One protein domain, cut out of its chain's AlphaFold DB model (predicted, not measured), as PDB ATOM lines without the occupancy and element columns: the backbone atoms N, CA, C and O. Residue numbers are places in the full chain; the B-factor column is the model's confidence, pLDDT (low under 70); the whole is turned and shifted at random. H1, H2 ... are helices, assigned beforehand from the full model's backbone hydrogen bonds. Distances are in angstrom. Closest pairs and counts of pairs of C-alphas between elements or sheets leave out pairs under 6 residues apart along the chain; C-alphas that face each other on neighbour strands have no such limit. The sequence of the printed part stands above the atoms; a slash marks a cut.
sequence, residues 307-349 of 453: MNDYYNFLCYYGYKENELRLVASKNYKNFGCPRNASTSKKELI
ATOM      1  N   MET A 307     185.605 210.229 100.160       90.81
ATOM      2  CA  MET A 307     185.427 210.442 101.603       90.81
ATOM      3  C   MET A 307     186.419 211.455 102.184       90.81
ATOM      4  O   MET A 307     186.032 212.244 103.039       90.81
ATOM      5  N   ASN A 308     187.663 211.497 101.690       89.81
ATOM      6  CA  ASN A 308     188.626 212.521 102.105       89.81
ATOM      7  C   ASN A 308     188.141 213.928 101.747       89.81
ATOM      8  O   ASN A 308     188.331 214.845 102.536       89.81
ATOM      9  N   ASP A 309     187.478 214.102 100.601       93.00
ATOM     10  CA  ASP A 309     186.908 215.394 100.217       93.00
ATOM     11  C   ASP A 309     185.768 215.815 101.158       93.00
ATOM     12  O   ASP A 309     185.686 216.983 101.528       93.00
ATOM     13  N   TYR A 310     184.926 214.873 101.601       92.56
ATOM     14  CA  TYR A 310     183.877 215.148 102.591       92.56
ATOM     15  C   TYR A 310     184.438 215.469 103.982       92.56
ATOM     16  O   TYR A 310     183.906 216.339 104.665       92.56
ATOM     17  N   TYR A 311     185.519 214.824 104.420       90.69
ATOM     18  CA  TYR A 311     186.163 215.217 105.675       90.69
ATOM     19  C   TYR A 311     186.877 216.567 105.550       90.69
ATOM     20  O   TYR A 311     186.741 217.410 106.434       90.69
ATOM     21  N   ASN A 312     187.549 216.824 104.424       91.00
ATOM     22  CA  ASN A 312     188.140 218.129 104.127       91.00
ATOM     23  C   ASN A 312     187.078 219.235 104.112       91.00
ATOM     24  O   ASN A 312     187.315 220.292 104.687       91.00
ATOM     25  N   PHE A 313     185.897 218.982 103.534       93.19
ATOM     26  CA  PHE A 313     184.746 219.887 103.606       93.19
ATOM     27  C   PHE A 313     184.431 220.290 105.044       93.19
ATOM     28  O   PHE A 313     184.339 221.478 105.344       93.19
ATOM     29  N   LEU A 314     184.289 219.306 105.935       92.12
ATOM     30  CA  LEU A 314     183.943 219.558 107.328       92.12
ATOM     31  C   LEU A 314     185.061 220.321 108.056       92.12
ATOM     32  O   LEU A 314     184.765 221.266 108.787       92.12
ATOM     33  N   CYS A 315     186.330 219.988 107.801       91.56
ATOM     34  CA  CYS A 315     187.468 220.753 108.321       91.56
ATOM     35  C   CYS A 315     187.434 222.213 107.842       91.56
ATOM     36  O   CYS A 315     187.558 223.132 108.645       91.56
ATOM     37  N   TYR A 316     187.234 222.450 106.540       92.50
ATOM     38  CA  TYR A 316     187.166 223.802 105.971       92.50
ATOM     39  C   TYR A 316     185.969 224.595 106.487       92.50
ATOM     40  O   TYR A 316     186.068 225.810 106.649       92.50
ATOM     41  N   TYR A 317     184.862 223.915 106.783       91.75
ATOM     42  CA  TYR A 317     183.696 224.520 107.409       91.75
ATOM     43  C   TYR A 317     183.963 224.967 108.857       91.75
ATOM     44  O   TYR A 317     183.359 225.936 109.315       91.75
ATOM     45  N   GLY A 318     184.893 224.302 109.555       90.50
ATOM     46  CA  GLY A 318     185.333 224.649 110.909       90.50
ATOM     47  C   GLY A 318     185.098 223.569 111.969       90.50
ATOM     48  O   GLY A 318     185.283 223.852 113.151       90.50
ATOM     49  N   TYR A 319     184.699 222.351 111.582       89.31
ATOM     50  CA  TYR A 319     184.610 221.232 112.524       89.31
ATOM     51  C   TYR A 319     185.996 220.807 112.998       89.31
ATOM     52  O   TYR A 319     186.936 220.705 112.204       89.31
ATOM     53  N   LYS A 320     186.119 220.519 114.296       86.06
ATOM     54  CA  LYS A 320     187.395 220.110 114.880       86.06
ATOM     55  C   LYS A 320     187.666 218.636 114.592       86.06
ATOM     56  O   LYS A 320     186.765 217.800 114.574       86.06
ATOM     57  N   GLU A 321     188.937 218.290 114.416       86.44
ATOM     58  CA  GLU A 321     189.357 216.925 114.075       86.44
ATOM     59  C   GLU A 321     188.892 215.874 115.098       86.44
ATOM     60  O   GLU A 321     188.488 214.774 114.724       86.44
ATOM     61  N   ASN A 322     188.893 216.217 116.389       86.06
ATOM     62  CA  ASN A 322     188.399 215.342 117.452       86.06
ATOM     63  C   ASN A 322     186.892 215.058 117.332       86.06
ATOM     64  O   ASN A 322     186.488 213.920 117.541       86.06
ATOM     65  N   GLU A 323     186.080 216.045 116.947       87.38
ATOM     66  CA  GLU A 323     184.640 215.877 116.701       87.38
ATOM     67  C   GLU A 323     184.403 214.978 115.482       87.38
ATOM     68  O   GLU A 323     183.593 214.051 115.527       87.38
ATOM     69  N   LEU A 324     185.170 215.189 114.408       86.56
ATOM     70  CA  LEU A 324     185.073 214.379 113.193       86.56
ATOM     71  C   LEU A 324     185.452 212.918 113.431       86.56
ATOM     72  O   LEU A 324     184.817 212.028 112.868       86.56
ATOM     73  N   ARG A 325     186.429 212.649 114.301       84.88
ATOM     74  CA  ARG A 325     186.813 211.280 114.680       84.88
ATOM     75  C   ARG A 325     185.701 210.507 115.385       84.88
ATOM     76  O   ARG A 325     185.674 209.284 115.257       84.88
ATOM     77  N   LEU A 326     184.785 211.184 116.084       85.25
ATOM     78  CA  LEU A 326     183.650 210.534 116.755       85.25
ATOM     79  C   LEU A 326     182.630 209.977 115.756       85.25
ATOM     80  O   LEU A 326     182.034 208.933 116.002       85.25
ATOM     81  N   VAL A 327     182.456 210.657 114.623       84.19
ATOM     82  CA  VAL A 327     181.506 210.273 113.564       84.19
ATOM     83  C   VAL A 327     182.187 209.595 112.372       84.19
ATOM     84  O   VAL A 327     181.523 209.173 111.423       84.19
ATOM     85  N   ALA A 328     183.518 209.482 112.393       83.25
ATOM     86  CA  ALA A 328     184.269 208.876 111.312       83.25
ATOM     87  C   ALA A 328     184.010 207.369 111.222       83.25
ATOM     88  O   ALA A 328     183.999 206.641 112.218       83.25
ATOM     89  N   SER A 329     183.858 206.875 109.992       78.31
ATOM     90  CA  SER A 329     183.786 205.432 109.766       78.31
ATOM     91  C   SER A 329     185.103 204.757 110.174       78.31
ATOM     92  O   SER A 329     186.157 205.395 110.218       78.31
ATOM     93  N   LYS A 330     185.068 203.444 110.451       79.31
ATOM     94  CA  LYS A 330     186.239 202.688 110.942       79.31
ATOM     95  C   LYS A 330     187.503 202.914 110.097       79.31
ATOM     96  O   LYS A 330     188.582 203.053 110.664       79.31
ATOM     97  N   ASN A 331     187.354 203.036 108.777       78.94
ATOM     98  CA  ASN A 331     188.460 203.211 107.829       78.94
ATOM     99  C   ASN A 331     189.036 204.640 107.786       78.94
ATOM    100  O   ASN A 331     190.065 204.858 107.157       78.94
ATOM    101  N   TYR A 332     188.391 205.608 108.444       79.06
ATOM    102  CA  TYR A 332     188.774 207.025 108.435       79.06
ATOM    103  C   TYR A 332     189.084 207.570 109.835       79.06
ATOM    104  O   TYR A 332     189.228 208.775 110.014       79.06
ATOM    105  N   LYS A 333     189.255 206.697 110.837       75.25
ATOM    106  CA  LYS A 333     189.614 207.112 112.206       75.25
ATOM    107  C   LYS A 333     190.952 207.854 112.294       75.25
ATOM    108  O   LYS A 333     191.110 208.728 113.142       75.25
ATOM    109  N   ASN A 334     191.881 207.542 111.391       78.00
ATOM    110  CA  ASN A 334     193.199 208.178 111.313       78.00
ATOM    111  C   ASN A 334     193.223 209.391 110.369       78.00
ATOM    112  O   ASN A 334     194.300 209.875 110.026       78.00
ATOM    113  N   PHE A 335     192.059 209.871 109.920       82.56
ATOM    114  CA  PHE A 335     191.987 211.108 109.154       82.56
ATOM    115  C   PHE A 335     192.496 212.284 110.005       82.56
ATOM    116  O   PHE A 335     192.235 212.356 111.210       82.56
ATOM    117  N   GLY A 336     193.231 213.186 109.354       83.19
ATOM    118  CA  GLY A 336     193.708 214.436 109.930       83.19
ATOM    119  C   GLY A 336     193.302 215.603 109.043       83.19
ATOM    120  O   GLY A 336     193.422 215.517 107.816       83.19
ATOM    121  N   CYS A 337     192.825 216.685 109.652       87.38
ATOM    122  CA  CYS A 337     192.507 217.888 108.899       87.38
ATOM    123  C   CYS A 337     193.794 218.458 108.268       87.38
ATOM    124  O   CYS A 337     194.874 218.370 108.863       87.38
ATOM    125  N   PRO A 338     193.726 219.068 107.070       84.75
ATOM    126  CA  PRO A 338     194.889 219.712 106.465       84.75
ATOM    127  C   PRO A 338     195.536 220.707 107.443       84.75
ATOM    128  O   PRO A 338     194.814 221.458 108.095       84.75
ATOM    129  N   ARG A 339     196.882 220.756 107.509       68.69
ATOM    130  CA  ARG A 339     197.699 221.513 108.501       68.69
ATOM    131  C   ARG A 339     197.343 222.999 108.693       68.69
ATOM    132  O   ARG A 339     197.807 223.612 109.645       68.69
ATOM    133  N   ASN A 340     196.500 223.557 107.829       58.22
ATOM    134  CA  ASN A 340     196.071 224.947 107.840       58.22
ATOM    135  C   ASN A 340     194.548 225.119 108.036       58.22
ATOM    136  O   ASN A 340     194.045 226.192 107.716       58.22
ATOM    137  N   ALA A 341     193.819 224.092 108.488       59.19
ATOM    138  CA  ALA A 341     192.364 224.104 108.709       59.19
ATOM    139  C   ALA A 341     191.958 224.343 110.180       59.19
ATOM    140  O   ALA A 341     190.796 224.181 110.535       59.19
ATOM    141  N   SER A 342     192.899 224.736 111.047       50.31
ATOM    142  CA  SER A 342     192.640 225.035 112.466       50.31
ATOM    143  C   SER A 342     191.728 226.255 112.683       50.31
ATOM    144  O   SER A 342     191.190 226.440 113.769       50.31
ATOM    145  N   THR A 343     191.545 227.075 111.645       63.97
ATOM    146  CA  THR A 343     190.512 228.110 111.527       63.97
ATOM    147  C   THR A 343     189.654 227.805 110.297       63.97
ATOM    148  O   THR A 343     190.164 227.289 109.302       63.97
ATOM    149  N   SER A 344     188.349 228.098 110.366       74.81
ATOM    150  CA  SER A 344     187.414 227.917 109.242       74.81
ATOM    151  C   SER A 344     187.951 228.606 107.979       74.81
ATOM    152  O   SER A 344     188.212 229.808 108.003       74.81
ATOM    153  N   LYS A 345     188.058 227.853 106.880       85.38
ATOM    154  CA  LYS A 345     188.529 228.297 105.556       85.38
ATOM    155  C   LYS A 345     187.513 227.950 104.484       85.38
ATOM    156  O   LYS A 345     187.739 227.088 103.630       85.38
ATOM    157  N   LYS A 346     186.349 228.590 104.572       88.38
ATOM    158  CA  LYS A 346     185.202 228.305 103.702       88.38
ATOM    159  C   LYS A 346     185.538 228.494 102.222       88.38
ATOM    160  O   LYS A 346     185.018 227.756 101.399       88.38
ATOM    161  N   GLU A 347     186.470 229.376 101.883       88.56
ATOM    162  CA  GLU A 347     186.964 229.588 100.520       88.56
ATOM    163  C   GLU A 347     187.595 228.330  99.891       88.56
ATOM    164  O   GLU A 347     187.560 228.147  98.674       88.56
ATOM    165  N   LEU A 348     188.135 227.411 100.703       91.94
ATOM    166  CA  LEU A 348     188.706 226.154 100.211       91.94
ATOM    167  C   LEU A 348     187.638 225.106  99.874       91.94
ATOM    168  O   LEU A 348     187.931 224.170  99.128       91.94
ATOM    169  N   ILE A 349     186.396 225.272 100.344       95.25
ATOM    170  CA  ILE A 349     185.272 224.376 100.024       95.25
ATOM    171  C   ILE A 349     185.034 224.327  98.510       95.25
ATOM    172  O   ILE A 349     184.767 223.256  97.965       95.25
TER     173      ILE A 349
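Overview. This is residues 307 to 349 of the 453 residues of the protein "subtilisin-like protease" of Nicotiana sylvestris (UniProt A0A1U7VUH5). A helix, H1, is followed by a short second helix, H2, that folds back at a steep angle to it; a long link then swings out to one end of the domain and returns along its length to a last helical turn, H3, which packs on H1. Residues 328 to 345 make that link and hold no named element. The printed part has 43 residues with three named helices, in the order H1, H2, H3, and no named strand; the class is all helix. The whole is compact, with a radius of gyration of the C-alphas of 9.5 A, and its outline is elongated, spanning 29 by 17 by 15 A.

Along the chain. Find C-alpha 307 at (185.427, 210.442, 101.603); from there H1, residues 307 to 317, runs 15.3 A to C-alpha 317 at (183.696, 224.520, 107.409). Next look at residues 321 to 327, which form H2, 10.3 A long. The last four residues, 346 to 349, are H3, 5.4 A long, ending at C-alpha 349 at (185.272, 224.376, 100.024).

Arrangement. Begin at H1, which only just touches H2, with 3 pairs of C-alphas within 8 A; their closest C-alphas, those of Cys 315 and Glu 321, are 7.2 A apart. The two helices run opposite ways at a steep tilt of 52 degrees. H1 also touches H3, where the closest C-alphas, those of Tyr 316 and Lys 346, are 5.4 A apart. H2 and H3 are apart. In H1 every O i to N i+4 pair is within hydrogen-bond range; in H2 1 of 3 is, beside 4 of 4 O i to N i+3 pairs, and H3 is too short for an O i to N i+4 pair.

Size, cuts and confidence. The two C-alphas farthest apart, those of Lys 330 and Glu 347, are 28.9 A from each other. The printed part has no cut. The link from H1 to H2 is tight, and the one from H2 to H3, 18 residues, is long. Look at the B-factor column for residues 339 to 343: these five are under 70, while the mean pLDDT of the printed part is 83.5.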